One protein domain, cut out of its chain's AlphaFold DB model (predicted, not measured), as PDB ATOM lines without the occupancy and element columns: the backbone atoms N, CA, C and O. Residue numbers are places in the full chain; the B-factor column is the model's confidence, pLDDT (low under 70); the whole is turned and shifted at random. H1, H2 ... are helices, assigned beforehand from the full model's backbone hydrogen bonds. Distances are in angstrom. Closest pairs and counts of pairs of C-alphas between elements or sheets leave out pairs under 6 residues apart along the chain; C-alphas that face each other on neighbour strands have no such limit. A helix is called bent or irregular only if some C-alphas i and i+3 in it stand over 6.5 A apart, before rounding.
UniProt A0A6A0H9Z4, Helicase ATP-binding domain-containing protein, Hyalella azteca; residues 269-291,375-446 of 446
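This is residues 269 to 291 and 375 to 446 of the 446 residues of the protein "Helicase ATP-binding domain-containing protein" of Hyalella azteca (UniProt A0A6A0H9Z4). Two separate groups of helices make this loose, open domain: H1 and H2 pack on each other as a slanted pair at one end of the longest axis, and H4 and H5 lie near each other at the other end, with the short H3 between H2 and H5. The long link of residues 418 to 430 folds back from the end of H4 to the start of H5, and residues 413 to 419 stick out at the far end of that group. The printed part has 95 residues, with five named helices in the order H1, H2, H3, H4, H5 and no named strand, and its class is all helix. The whole is loose, with a radius of gyration of the C-alphas of 15.5 A, and its C-alphas span 46 by 33 by 23 A along their three main axes.

Begin at C-alpha 269, at (-35.506, -38.851, -34.484), and go along the residues before the first helix to C-alpha 276, at (-53.901, -28.029, -39.589). There H1 begins; it holds residues 276 to 288 and is 18.1 A from first to last C-alpha. After Ile 291 look for the cut, and go on at Met 375, where H2 begins; it holds residues 375 to 387 and is 19.1 A long. H2 is irregular: C-alphas 377 and 380 are 8.0 A apart. Next find H3, residues 393 to 397, 7.9 A from first to last C-alpha; it is neither bent nor irregular, but only just, with C-alphas 393 and 396 6.2 A apart. H4, residues 403 to 417, is the longest helix by residues, with 15, and it measures 21.3 A. H5, residues 431 to 444, is 20.5 A long and ends at C-alpha 444, at (-34.068, -13.180, -44.433).

Look first at H1 and H2, which touch, with 5 pairs of C-alphas within 8 A; their closest C-alphas are those of Met 281 and Ile 383, 6.8 A apart. H1 touches H2 with residues 277 to 281 alone. The two run opposite ways at a steep tilt of 36 degrees, only just past shallow, and their centres are 10.5 A apart. H1 is apart from H3, H4 and H5, and H2 is apart from these three too. Going on to H3, you will find it close to H5 but not clearly touching it, with 2 pairs of C-alphas within 8 A; the closest C-alphas are those of Asn 397 and Leu 440, 7.4 A apart. H3 and H4 are apart, while H4 and H5 are near each other, with 5 pairs of C-alphas within 10 A. In the backbones of H1, H4 and H5 every O i to N i+4 pair is within hydrogen-bond range. In H2 4 of 9 such pairs are within range, beside 6 of 10 O i to N i+3 pairs, and in H3 0 of 1, beside 1 of 2.

The two C-alphas farthest apart are those of Ile 291 and Gly 419, at 48.0 A. Residues 292 to 374 are cut out, and C-alphas 291 and 375 are 14.3 A apart across the cut, which lies in the link from H1 to H2. Of the links that are printed whole, H2 to H3 and H3 to H4 are tight, with 5 residues each, and H4 to H5 is long, with 13. Residues 413 to 419, of which 413 to 417 belong to H4, stand free. The printed part ends at Ala 446, the chain's last residue. Read the B-factor column for the model's confidence: the mean pLDDT of the printed part is 74.3, and 33 residues are under 70, among them residues 385 to 397, 424 to 432 and 443 to 446.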
ATOM      1  N   VAL A 269     -34.292 -38.662 -33.679       90.25
ATOM      2  CA  VAL A 269     -35.506 -38.851 -34.484       90.25
ATOM      3  C   VAL A 269     -36.577 -37.905 -33.955       90.25
ATOM      4  O   VAL A 269     -37.113 -38.107 -32.867       90.25
ATOM      5  N   ILE A 270     -36.881 -36.855 -34.721       88.56
ATOM      6  CA  ILE A 270     -37.851 -35.826 -34.330       88.56
ATOM      7  C   ILE A 270     -39.222 -36.177 -34.918       88.56
ATOM      8  O   ILE A 270     -39.412 -36.177 -36.135       88.56
ATOM      9  N   LEU A 271     -40.193 -36.460 -34.048       90.81
ATOM     10  CA  LEU A 271     -41.581 -36.707 -34.441       90.81
ATOM     11  C   LEU A 271     -42.342 -35.379 -34.511       90.81
ATOM     12  O   LEU A 271     -42.612 -34.749 -33.490       90.81
ATOM     13  N   ILE A 272     -42.693 -34.960 -35.725       89.88
ATOM     14  CA  ILE A 272     -43.313 -33.656 -35.993       89.88
ATOM     15  C   ILE A 272     -44.801 -33.841 -36.300       89.88
ATOM     16  O   ILE A 272     -45.177 -34.680 -37.120       89.88
ATOM     17  N   LYS A 273     -45.655 -33.037 -35.659       89.81
ATOM     18  CA  LYS A 273     -47.093 -32.998 -35.961       89.81
ATOM     19  C   LYS A 273     -47.341 -32.242 -37.269       89.81
ATOM     20  O   LYS A 273     -46.712 -31.219 -37.527       89.81
ATOM     21  N   MET A 274     -48.274 -32.738 -38.078       86.00
ATOM     22  CA  MET A 274     -48.709 -32.052 -39.298       86.00
ATOM     23  C   MET A 274     -49.422 -30.736 -38.957       86.00
ATOM     24  O   MET A 274     -50.097 -30.645 -37.929       86.00
ATOM     25  N   SER A 275     -49.296 -29.733 -39.829       88.94
ATOM     26  CA  SER A 275     -50.060 -28.488 -39.704       88.94
ATOM     27  C   SER A 275     -51.568 -28.754 -39.877       88.94
ATOM     28  O   SER A 275     -51.950 -29.747 -40.507       88.94
ATOM     29  N   PRO A 276     -52.460 -27.875 -39.380       88.06
ATOM     30  CA  PRO A 276     -53.901 -28.029 -39.589       88.06
ATOM     31  C   PRO A 276     -54.291 -28.119 -41.071       88.06
ATOM     32  O   PRO A 276     -55.208 -28.858 -41.421       88.06
ATOM     33  N   LEU A 277     -53.576 -27.401 -41.946       84.38
ATOM     34  CA  LEU A 277     -53.776 -27.470 -43.393       84.38
ATOM     35  C   LEU A 277     -53.346 -28.834 -43.946       84.38
ATOM     36  O   LEU A 277     -54.126 -29.477 -44.644       84.38
ATOM     37  N   GLN A 278     -52.153 -29.315 -43.577       89.00
ATOM     38  CA  GLN A 278     -51.665 -30.639 -43.980       89.00
ATOM     39  C   GLN A 278     -52.604 -31.756 -43.523       89.00
ATOM     40  O   GLN A 278     -52.899 -32.648 -44.310       89.00
ATOM     41  N   ALA A 279     -53.114 -31.688 -42.290       89.06
ATOM     42  CA  ALA A 279     -54.054 -32.672 -41.762       89.06
ATOM     43  C   ALA A 279     -55.363 -32.702 -42.566       89.06
ATOM     44  O   ALA A 279     -55.817 -33.775 -42.953       89.06
ATOM     45  N   LYS A 280     -55.936 -31.534 -42.896       87.06
ATOM     46  CA  LYS A 280     -57.133 -31.443 -43.751       87.06
ATOM     47  C   LYS A 280     -56.891 -32.018 -45.147       87.06
ATOM     48  O   LYS A 280     -57.725 -32.765 -45.649       87.06
ATOM     49  N   MET A 281     -55.759 -31.678 -45.768       85.00
ATOM     50  CA  MET A 281     -55.392 -32.178 -47.097       85.00
ATOM     51  C   MET A 281     -55.164 -33.688 -47.085       85.00
ATOM     52  O   MET A 281     -55.636 -34.382 -47.978       85.00
ATOM     53  N   TYR A 282     -54.478 -34.194 -46.062       88.12
ATOM     54  CA  TYR A 282     -54.234 -35.618 -45.873       88.12
ATOM     55  C   TYR A 282     -55.551 -36.383 -45.691       88.12
ATOM     56  O   TYR A 282     -55.806 -37.343 -46.413       88.12
ATOM     57  N   ASP A 283     -56.425 -35.919 -44.794       87.81
ATOM     58  CA  ASP A 283     -57.734 -36.530 -44.553       87.81
ATOM     59  C   ASP A 283     -58.605 -36.540 -45.810       87.81
ATOM     60  O   ASP A 283     -59.261 -37.543 -46.098       87.81
ATOM     61  N   PHE A 284     -58.622 -35.436 -46.559       84.81
ATOM     62  CA  PHE A 284     -59.351 -35.353 -47.820       84.81
ATOM     63  C   PHE A 284     -58.782 -36.329 -48.850       84.81
ATOM     64  O   PHE A 284     -59.544 -37.076 -49.462       84.81
ATOM     65  N   TYR A 285     -57.455 -36.356 -49.017       84.25
ATOM     66  CA  TYR A 285     -56.792 -37.245 -49.965       84.25
ATOM     67  C   TYR A 285     -57.108 -38.705 -49.653       84.25
ATOM     68  O   TYR A 285     -57.524 -39.448 -50.536       84.25
ATOM     69  N   ILE A 286     -57.002 -39.112 -48.387       84.19
ATOM     70  CA  ILE A 286     -57.301 -40.486 -47.981       84.19
ATOM     71  C   ILE A 286     -58.774 -40.838 -48.222       84.19
ATOM     72  O   ILE A 286     -59.062 -41.895 -48.778       84.19
ATOM     73  N   LYS A 287     -59.709 -39.963 -47.836       81.50
ATOM     74  CA  LYS A 287     -61.152 -40.238 -47.942       81.50
ATOM     75  C   LYS A 287     -61.658 -40.254 -49.385       81.50
ATOM     76  O   LYS A 287     -62.532 -41.058 -49.697       81.50
ATOM     77  N   ASN A 288     -61.118 -39.389 -50.245       75.06
ATOM     78  CA  ASN A 288     -61.688 -39.123 -51.568       75.06
ATOM     79  C   ASN A 288     -60.856 -39.680 -52.730       75.06
ATOM     80  O   ASN A 288     -61.419 -39.959 -53.786       75.06
ATOM     81  N   LEU A 289     -59.538 -39.839 -52.558       72.56
ATOM     82  CA  LEU A 289     -58.606 -40.164 -53.647       72.56
ATOM     83  C   LEU A 289     -57.868 -41.485 -53.415       72.56
ATOM     84  O   LEU A 289     -57.874 -42.337 -54.300       72.56
ATOM     85  N   ALA A 290     -57.329 -41.719 -52.214       66.50
ATOM     86  CA  ALA A 290     -56.576 -42.940 -51.899       66.50
ATOM     87  C   ALA A 290     -57.457 -44.205 -51.857       66.50
ATOM     88  O   ALA A 290     -56.962 -45.322 -51.980       66.50
ATOM     89  N   ILE A 291     -58.780 -44.048 -51.710       58.75
ATOM     90  CA  ILE A 291     -59.764 -45.147 -51.790       58.75
ATOM     91  C   ILE A 291     -60.308 -45.310 -53.238       58.75
ATOM     92  O   ILE A 291     -61.200 -46.110 -53.512       58.75
ATOM     93  N   MET A 375     -59.449 -34.031 -62.292       45.81
ATOM     94  CA  MET A 375     -59.869 -34.057 -60.883       45.81
ATOM     95  C   MET A 375     -58.769 -34.591 -59.946       45.81
ATOM     96  O   MET A 375     -58.724 -34.211 -58.777       45.81
ATOM     97  N   GLN A 376     -57.846 -35.421 -60.451       52.56
ATOM     98  CA  GLN A 376     -56.663 -35.878 -59.710       52.56
ATOM     99  C   GLN A 376     -55.527 -34.847 -59.637       52.56
ATOM    100  O   GLN A 376     -54.705 -34.938 -58.725       52.56
ATOM    101  N   LEU A 377     -55.457 -33.875 -60.550       57.06
ATOM    102  CA  LEU A 377     -54.370 -32.885 -60.576       57.06
ATOM    103  C   LEU A 377     -54.641 -31.670 -59.668       57.06
ATOM    104  O   LEU A 377     -53.709 -31.106 -59.093       57.06
ATOM    105  N   ASP A 378     -55.918 -31.332 -59.469       65.00
ATOM    106  CA  ASP A 378     -56.345 -30.056 -58.879       65.00
ATOM    107  C   ASP A 378     -57.145 -30.165 -57.575       65.00
ATOM    108  O   ASP A 378     -57.554 -29.149 -57.012       65.00
ATOM    109  N   TRP A 379     -57.330 -31.374 -57.040       72.81
ATOM    110  CA  TRP A 379     -58.099 -31.627 -55.810       72.81
ATOM    111  C   TRP A 379     -57.686 -30.760 -54.609       72.81
ATOM    112  O   TRP A 379     -58.490 -30.468 -53.724       72.81
ATOM    113  N   TRP A 380     -56.418 -30.356 -54.551       74.31
ATOM    114  CA  TRP A 380     -55.868 -29.557 -53.465       74.31
ATOM    115  C   TRP A 380     -56.265 -28.079 -53.565       74.31
ATOM    116  O   TRP A 380     -56.298 -27.402 -52.535       74.31
ATOM    117  N   LYS A 381     -56.594 -27.576 -54.768       74.56
ATOM    118  CA  LYS A 381     -56.920 -26.161 -55.007       74.56
ATOM    119  C   LYS A 381     -58.130 -25.738 -54.177       74.56
ATOM    120  O   LYS A 381     -58.071 -24.710 -53.518       74.56
ATOM    121  N   GLU A 382     -59.181 -26.552 -54.106       69.75
ATOM    122  CA  GLU A 382     -60.391 -26.228 -53.331       69.75
ATOM    123  C   GLU A 382     -60.139 -26.174 -51.813       69.75
ATOM    124  O   GLU A 382     -60.675 -25.320 -51.109       69.75
ATOM    125  N   ILE A 383     -59.274 -27.050 -51.297       71.50
ATOM    126  CA  ILE A 383     -58.958 -27.131 -49.861       71.50
ATOM    127  C   ILE A 383     -58.086 -25.953 -49.432       71.50
ATOM    128  O   ILE A 383     -58.289 -25.385 -48.353       71.50
ATOM    129  N   VAL A 384     -57.120 -25.590 -50.281       70.88
ATOM    130  CA  VAL A 384     -56.297 -24.399 -50.081       70.88
ATOM    131  C   VAL A 384     -57.177 -23.154 -50.184       70.88
ATOM    132  O   VAL A 384     -57.087 -22.325 -49.291       70.88
ATOM    133  N   ALA A 385     -58.109 -23.077 -51.146       66.12
ATOM    134  CA  ALA A 385     -59.054 -21.959 -51.307       66.12
ATOM    135  C   ALA A 385     -59.936 -21.748 -50.078       66.12
ATOM    136  O   ALA A 385     -60.236 -20.621 -49.697       66.12
ATOM    137  N   ALA A 386     -60.365 -22.851 -49.465       61.75
ATOM    138  CA  ALA A 386     -61.221 -22.839 -48.288       61.75
ATOM    139  C   ALA A 386     -60.464 -22.510 -46.990       61.75
ATOM    140  O   ALA A 386     -61.090 -22.185 -45.981       61.75
ATOM    141  N   SER A 387     -59.136 -22.644 -46.982       58.12
ATOM    142  CA  SER A 387     -58.307 -22.477 -45.781       58.12
ATOM    143  C   SER A 387     -57.393 -21.250 -45.835       58.12
ATOM    144  O   SER A 387     -56.916 -20.819 -44.787       58.12
ATOM    145  N   VAL A 388     -57.135 -20.711 -47.028       60.47
ATOM    146  CA  VAL A 388     -56.225 -19.598 -47.320       60.47
ATOM    147  C   VAL A 388     -56.782 -18.808 -48.511       60.47
ATOM    148  O   VAL A 388     -57.326 -19.396 -49.444       60.47
ATOM    149  N   ASP A 389     -56.642 -17.482 -48.518       52.34
ATOM    150  CA  ASP A 389     -57.027 -16.679 -49.683       52.34
ATOM    151  C   ASP A 389     -56.057 -16.950 -50.850       52.34
ATOM    152  O   ASP A 389     -54.932 -16.458 -50.881       52.34
ATOM    153  N   ILE A 390     -56.482 -17.772 -51.816       52.19
ATOM    154  CA  ILE A 390     -55.680 -18.167 -52.990       52.19
ATOM    155  C   ILE A 390     -55.246 -16.976 -53.847       52.19
ATOM    156  O   ILE A 390     -54.277 -17.094 -54.603       52.19
ATOM    157  N   LYS A 391     -55.941 -15.836 -53.751       48.09
ATOM    158  CA  LYS A 391     -55.578 -14.630 -54.506       48.09
ATOM    159  C   LYS A 391     -54.242 -14.053 -54.057       48.09
ATOM    160  O   LYS A 391     -53.586 -13.381 -54.852       48.09
ATOM    161  N   ASP A 392     -53.818 -14.360 -52.837       51.44
ATOM    162  CA  ASP A 392     -52.518 -13.962 -52.343       51.44
ATOM    163  C   ASP A 392     -51.484 -15.057 -52.647       51.44
ATOM    164  O   ASP A 392     -51.382 -16.070 -51.958       51.44
ATOM    165  N   LYS A 393     -50.687 -14.879 -53.712       55.53
ATOM    166  CA  LYS A 393     -49.601 -15.809 -54.107       55.53
ATOM    167  C   LYS A 393     -48.540 -16.008 -53.001       55.53
ATOM    168  O   LYS A 393     -47.627 -16.818 -53.169       55.53
ATOM    169  N   THR A 394     -48.643 -15.289 -51.883       59.34
ATOM    170  CA  THR A 394     -47.798 -15.397 -50.689       59.34
ATOM    171  C   THR A 394     -47.939 -16.734 -49.968       59.34
ATOM    172  O   THR A 394     -46.943 -17.190 -49.414       59.34
ATOM    173  N   TRP A 395     -49.091 -17.419 -50.039       63.41
ATOM    174  CA  TRP A 395     -49.306 -18.674 -49.300       63.41
ATOM    175  C   TRP A 395     -48.324 -19.783 -49.689       63.41
ATOM    176  O   TRP A 395     -47.928 -20.594 -48.852       63.41
ATOM    177  N   LYS A 396     -47.891 -19.787 -50.958       66.06
ATOM    178  CA  LYS A 396     -46.857 -20.695 -51.464       66.06
ATOM    179  C   LYS A 396     -45.557 -20.552 -50.669       66.06
ATOM    180  O   LYS A 396     -44.890 -21.549 -50.441       66.06
ATOM    181  N   ASN A 397     -45.265 -19.341 -50.195       67.06
ATOM    182  CA  ASN A 397     -44.052 -18.947 -49.483       67.06
ATOM    183  C   ASN A 397     -44.178 -18.984 -47.949       67.06
ATOM    184  O   ASN A 397     -43.252 -18.556 -47.266       67.06
ATOM    185  N   CYS A 398     -45.295 -19.456 -47.391       75.69
ATOM    186  CA  CYS A 398     -45.515 -19.452 -45.945       75.69
ATOM    187  C   CYS A 398     -45.025 -20.762 -45.301       75.69
ATOM    188  O   CYS A 398     -45.680 -21.793 -45.465       75.69
ATOM    189  N   PRO A 399     -43.935 -20.746 -44.508       75.81
ATOM    190  CA  PRO A 399     -43.385 -21.962 -43.908       75.81
ATOM    191  C   PRO A 399     -44.301 -22.585 -42.843       75.81
ATOM    192  O   PRO A 399     -44.220 -23.787 -42.591       75.81
ATOM    193  N   GLU A 400     -45.212 -21.802 -42.254       82.25
ATOM    194  CA  GLU A 400     -46.161 -22.235 -41.216       82.25
ATOM    195  C   GLU A 400     -47.106 -23.353 -41.675       82.25
ATOM    196  O   GLU A 400     -47.623 -24.129 -40.866       82.25
ATOM    197  N   TYR A 401     -47.309 -23.488 -42.987       82.88
ATOM    198  CA  TYR A 401     -48.158 -24.529 -43.545       82.88
ATOM    199  C   TYR A 401     -47.516 -25.917 -43.532       82.88
ATOM    200  O   TYR A 401     -48.215 -26.894 -43.812       82.88
ATOM    201  N   SER A 402     -46.247 -26.050 -43.133       86.25
ATOM    202  CA  SER A 402     -45.618 -27.344 -42.873       86.25
ATOM    203  C   SER A 402     -44.934 -27.396 -41.519       86.25
ATOM    204  O   SER A 402     -43.978 -26.669 -41.257       86.25
ATOM    205  N   GLY A 403     -45.339 -28.363 -40.691       85.62
ATOM    206  CA  GLY A 403     -44.678 -28.599 -39.406       85.62
ATOM    207  C   GLY A 403     -43.184 -28.901 -39.560       85.62
ATOM    208  O   GLY A 403     -42.380 -28.469 -38.737       85.62
ATOM    209  N   LYS A 404     -42.788 -29.596 -40.639       85.69
ATOM    210  CA  LYS A 404     -41.372 -29.890 -40.920       85.69
ATOM    211  C   LYS A 404     -40.580 -28.622 -41.227       85.69
ATOM    212  O   LYS A 404     -39.471 -28.488 -40.725       85.69
ATOM    213  N   MET A 405     -41.151 -27.706 -42.013       84.94
ATOM    214  CA  MET A 405     -40.477 -26.457 -42.388       84.94
ATOM    215  C   MET A 405     -40.310 -25.525 -41.192       84.94
ATOM    216  O   MET A 405     -39.233 -24.976 -41.010       84.94
ATOM    217  N   VAL A 406     -41.322 -25.417 -40.326       86.44
ATOM    218  CA  VAL A 406     -41.220 -24.626 -39.087       86.44
ATOM    219  C   VAL A 406     -40.083 -25.131 -38.196       86.44
ATOM    220  O   VAL A 406     -39.234 -24.353 -37.774       86.44
ATOM    221  N   ILE A 407     -40.032 -26.441 -37.929       88.44
ATOM    222  CA  ILE A 407     -38.972 -27.021 -37.093       88.44
ATOM    223  C   ILE A 407     -37.600 -26.874 -37.755       88.44
ATOM    224  O   ILE A 407     -36.636 -26.549 -37.069       88.44
ATOM    225  N   LEU A 408     -37.508 -27.074 -39.071       87.12
ATOM    226  CA  LEU A 408     -36.265 -26.887 -39.813       87.12
ATOM    227  C   LEU A 408     -35.751 -25.448 -39.695       87.12
ATOM    228  O   LEU A 408     -34.586 -25.265 -39.362       87.12
ATOM    229  N   LEU A 409     -36.605 -24.446 -39.914       85.62
ATOM    230  CA  LEU A 409     -36.223 -23.036 -39.801       85.62
ATOM    231  C   LEU A 409     -35.803 -22.668 -38.376       85.62
ATOM    232  O   LEU A 409     -34.821 -21.954 -38.209       85.62
ATOM    233  N   ASN A 410     -36.476 -23.205 -37.355       87.94
ATOM    234  CA  ASN A 410     -36.068 -22.999 -35.962       87.94
ATOM    235  C   ASN A 410     -34.681 -23.597 -35.683       87.94
ATOM    236  O   ASN A 410     -33.831 -22.923 -35.114       87.94
ATOM    237  N   ILE A 411     -34.418 -24.828 -36.143       89.00
ATOM    238  CA  ILE A 411     -33.091 -25.458 -36.021       89.00
ATOM    239  C   ILE A 411     -32.035 -24.630 -36.761       89.00
ATOM    240  O   ILE A 411     -30.939 -24.424 -36.248       89.00
ATOM    241  N   MET A 412     -32.358 -24.130 -37.956       86.69
ATOM    242  CA  MET A 412     -31.456 -23.275 -38.727       86.69
ATOM    243  C   MET A 412     -31.136 -21.971 -38.000       86.69
ATOM    244  O   MET A 412     -29.971 -21.584 -37.946       86.69
ATOM    245  N   GLN A 413     -32.142 -21.328 -37.406       86.25
ATOM    246  CA  GLN A 413     -31.974 -20.104 -36.630       86.25
ATOM    247  C   GLN A 413     -31.108 -20.330 -35.384       86.25
ATOM    248  O   GLN A 413     -30.219 -19.523 -35.100       86.25
ATOM    249  N   ASP A 414     -31.331 -21.426 -34.659       89.50
ATOM    250  CA  ASP A 414     -30.554 -21.774 -33.468       89.50
ATOM    251  C   ASP A 414     -29.092 -22.070 -33.832       89.50
ATOM    252  O   ASP A 414     -28.174 -21.525 -33.217       89.50
ATOM    253  N   CYS A 415     -28.851 -22.859 -34.884       88.69
ATOM    254  CA  CYS A 415     -27.499 -23.123 -35.377       88.69
ATOM    255  C   CYS A 415     -26.805 -21.848 -35.868       88.69
ATOM    256  O   CYS A 415     -25.632 -21.647 -35.563       88.69
ATOM    257  N   PHE A 416     -27.516 -20.962 -36.576       86.00
ATOM    258  CA  PHE A 416     -26.972 -19.673 -37.009       86.00
ATOM    259  C   PHE A 416     -26.566 -18.807 -35.812       86.00
ATOM    260  O   PHE A 416     -25.462 -18.265 -35.784       86.00
ATOM    261  N   THR A 417     -27.418 -18.741 -34.787       90.25
ATOM    262  CA  THR A 417     -27.148 -17.997 -33.546       90.25
ATOM    263  C   THR A 417     -25.929 -18.557 -32.803       90.25
ATOM    264  O   THR A 417     -25.148 -17.797 -32.233       90.25
ATOM    265  N   ASN A 418     -25.722 -19.875 -32.864       90.12
ATOM    266  CA  ASN A 418     -24.577 -20.558 -32.260       90.12
ATOM    267  C   ASN A 418     -23.317 -20.577 -33.153       90.12
ATOM    268  O   ASN A 418     -22.276 -21.075 -32.726       90.12
ATOM    269  N   GLY A 419     -23.378 -20.044 -34.381       89.31
ATOM    270  CA  GLY A 419     -22.265 -20.068 -35.339       89.31
ATOM    271  C   GLY A 419     -21.940 -21.462 -35.892       89.31
ATOM    272  O   GLY A 419     -20.828 -21.705 -36.367       89.31
ATOM    273  N   GLU A 420     -22.890 -22.393 -35.822       88.56
ATOM    274  CA  GLU A 420     -22.753 -23.760 -36.313       88.56
ATOM    275  C   GLU A 420     -23.075 -23.858 -37.809       88.56
ATOM    276  O   GLU A 420     -23.899 -23.122 -38.354       88.56
ATOM    277  N   ARG A 421     -22.428 -24.805 -38.496       85.69
ATOM    278  CA  ARG A 421     -22.679 -25.078 -39.917       85.69
ATOM    279  C   ARG A 421     -23.632 -26.256 -40.066       85.69
ATOM    280  O   ARG A 421     -23.365 -27.336 -39.546       85.69
ATOM    281  N   LEU A 422     -24.698 -26.057 -40.835       81.88
ATOM    282  CA  LEU A 422     -25.682 -27.087 -41.167       81.88
ATOM    283  C   LEU A 422     -25.463 -27.633 -42.580       81.88
ATOM    284  O   LEU A 422     -25.139 -26.890 -43.503       81.88
ATOM    285  N   ILE A 423     -25.687 -28.937 -42.750       80.25
ATOM    286  CA  ILE A 423     -25.688 -29.617 -44.052       80.25
ATOM    287  C   ILE A 423     -27.086 -30.209 -44.271       80.25
ATOM    288  O   ILE A 423     -27.507 -31.113 -43.550       80.25
ATOM    289  N   GLY A 424     -27.820 -29.700 -45.263       65.25
ATOM    290  CA  GLY A 424     -29.192 -30.114 -45.569       65.25
ATOM    291  C   GLY A 424     -29.263 -31.314 -46.516       65.25
ATOM    292  O   GLY A 424     -29.586 -31.149 -47.683       65.25
ATOM    293  N   GLY A 425     -28.974 -32.528 -46.038       55.47
ATOM    294  CA  GLY A 425     -28.837 -33.706 -46.915       55.47
ATOM    295  C   GLY A 425     -30.132 -34.365 -47.427       55.47
ATOM    296  O   GLY A 425     -30.066 -35.132 -48.380       55.47
ATOM    297  N   ALA A 426     -31.300 -34.127 -46.810       49.50
ATOM    298  CA  ALA A 426     -32.507 -34.943 -47.071       49.50
ATOM    299  C   ALA A 426     -33.834 -34.174 -47.214       49.50
ATOM    300  O   ALA A 426     -34.861 -34.782 -47.516       49.50
ATOM    301  N   VAL A 427     -33.848 -32.855 -47.003       48.03
ATOM    302  CA  VAL A 427     -35.080 -32.055 -47.161       48.03
ATOM    303  C   VAL A 427     -35.338 -31.723 -48.639       48.03
ATOM    304  O   VAL A 427     -36.486 -31.575 -49.040       48.03
ATOM    305  N   ALA A 428     -34.293 -31.716 -49.469       50.78
ATOM    306  CA  ALA A 428     -34.317 -31.321 -50.875       50.78
ATOM    307  C   ALA A 428     -34.197 -32.510 -51.851       50.78
ATOM    308  O   ALA A 428     -33.477 -32.445 -52.837       50.78
ATOM    309  N   SER A 429     -34.884 -33.633 -51.605       53.16
ATOM    310  CA  SER A 429     -34.917 -34.712 -52.615       53.16
ATOM    311  C   SER A 429     -35.677 -34.316 -53.886       53.16
ATOM    312  O   SER A 429     -35.592 -35.004 -54.895       53.16
ATOM    313  N   GLU A 430     -36.479 -33.255 -53.805       61.88
ATOM    314  CA  GLU A 430     -37.186 -32.663 -54.933       61.88
ATOM    315  C   GLU A 430     -36.672 -31.225 -55.095       61.88
ATOM    316  O   GLU A 430     -36.751 -30.430 -54.153       61.88
ATOM    317  N   ILE A 431     -36.160 -30.906 -56.289       61.59
ATOM    318  CA  ILE A 431     -35.601 -29.599 -56.691       61.59
ATOM    319  C   ILE A 431     -36.478 -28.404 -56.250       61.59
ATOM    320  O   ILE A 431     -35.928 -27.409 -55.767       61.59
ATOM    321  N   PRO A 432     -37.828 -28.477 -56.300       67.75
ATOM    322  CA  PRO A 432     -38.665 -27.355 -55.880       67.75
ATOM    323  C   PRO A 432     -38.548 -26.994 -54.388       67.75
ATOM    324  O   PRO A 432     -38.783 -25.844 -54.022       67.75
ATOM    325  N   ILE A 433     -38.157 -27.931 -53.511       72.38
ATOM    326  CA  ILE A 433     -37.959 -27.652 -52.076       72.38
ATOM    327  C   ILE A 433     -36.649 -26.905 -51.845       72.38
ATOM    328  O   ILE A 433     -36.587 -26.022 -50.993       72.38
ATOM    329  N   GLU A 434     -35.604 -27.248 -52.595       73.44
ATOM    330  CA  GLU A 434     -34.322 -26.553 -52.509       73.44
ATOM    331  C   GLU A 434     -34.490 -25.083 -52.890       73.44
ATOM    332  O   GLU A 434     -34.155 -24.195 -52.108       73.44
ATOM    333  N   SER A 435     -35.119 -24.836 -54.043       72.38
ATOM    334  CA  SER A 435     -35.442 -23.491 -54.524       72.38
ATOM    335  C   SER A 435     -36.301 -22.709 -53.524       72.38
ATOM    336  O   SER A 435     -36.056 -21.531 -53.260       72.38
ATOM    337  N   PHE A 436     -37.266 -23.375 -52.884       73.75
ATOM    338  CA  PHE A 436     -38.080 -22.787 -51.821       73.75
ATOM    339  C   PHE A 436     -37.260 -22.363 -50.600       73.75
ATOM    340  O   PHE A 436     -37.414 -21.242 -50.119       73.75
ATOM    341  N   ILE A 437     -36.383 -23.239 -50.102       75.75
ATOM    342  CA  ILE A 437     -35.522 -22.938 -48.952       75.75
ATOM    343  C   ILE A 437     -34.573 -21.789 -49.301       75.75
ATOM    344  O   ILE A 437     -34.449 -20.858 -48.511       75.75
ATOM    345  N   ILE A 438     -33.967 -21.805 -50.492       76.94
ATOM    346  CA  ILE A 438     -33.108 -20.715 -50.974       76.94
ATOM    347  C   ILE A 438     -33.891 -19.397 -51.009       76.94
ATOM    348  O   ILE A 438     -33.448 -18.412 -50.431       76.94
ATOM    349  N   SER A 439     -35.091 -19.391 -51.596       74.12
ATOM    350  CA  SER A 439     -35.969 -18.214 -51.656       74.12
ATOM    351  C   SER A 439     -36.333 -17.669 -50.268       74.12
ATOM    352  O   SER A 439     -36.352 -16.454 -50.065       74.12
ATOM    353  N   LEU A 440     -36.593 -18.545 -49.290       73.50
ATOM    354  CA  LEU A 440     -36.854 -18.141 -47.906       73.50
ATOM    355  C   LEU A 440     -35.622 -17.518 -47.240       73.50
ATOM    356  O   LEU A 440     -35.753 -16.496 -46.571       73.50
ATOM    357  N   LEU A 441     -34.441 -18.104 -47.438       74.31
ATOM    358  CA  LEU A 441     -33.189 -17.595 -46.875       74.31
ATOM    359  C   LEU A 441     -32.785 -16.257 -47.500       74.31
ATOM    360  O   LEU A 441     -32.456 -15.327 -46.771       74.31
ATOM    361  N   SER A 442     -32.897 -16.111 -48.823       74.06
ATOM    362  CA  SER A 442     -32.589 -14.853 -49.515       74.06
ATOM    363  C   SER A 442     -33.477 -13.688 -49.065       74.06
ATOM    364  O   SER A 442     -33.072 -12.536 -49.172       74.06
ATOM    365  N   ARG A 443     -34.683 -13.962 -48.550       66.44
ATOM    366  CA  ARG A 443     -35.563 -12.938 -47.958       66.44
ATOM    367  C   ARG A 443     -35.205 -12.576 -46.522       66.44
ATOM    368  O   ARG A 443     -35.615 -11.518 -46.078       66.44
ATOM    369  N   ALA A 444     -34.519 -13.454 -45.795       60.53
ATOM    370  CA  ALA A 444     -34.068 -13.180 -44.433       60.53
ATOM    371  C   ALA A 444     -32.772 -12.346 -44.408       60.53
ATOM    372  O   ALA A 444     -32.480 -11.711 -43.399       60.53
ATOM    373  N   GLU A 445     -32.002 -12.351 -45.503       56.41
ATOM    374  CA  GLU A 445     -30.808 -11.511 -45.683       56.41
ATOM    375  C   GLU A 445     -31.119 -10.075 -46.151       56.41
ATOM    376  O   GLU A 445     -30.258  -9.202 -46.022       56.41
ATOM    377  N   ALA A 446     -32.320  -9.833 -46.695       45.47
ATOM    378  CA  ALA A 446     -32.807  -8.527 -47.155       45.47
ATOM    379  C   ALA A 446     -33.617  -7.816 -46.065       45.47
ATOM    380  O   ALA A 446     -33.473  -6.575 -45.950       45.47
TER     381      ALA A 446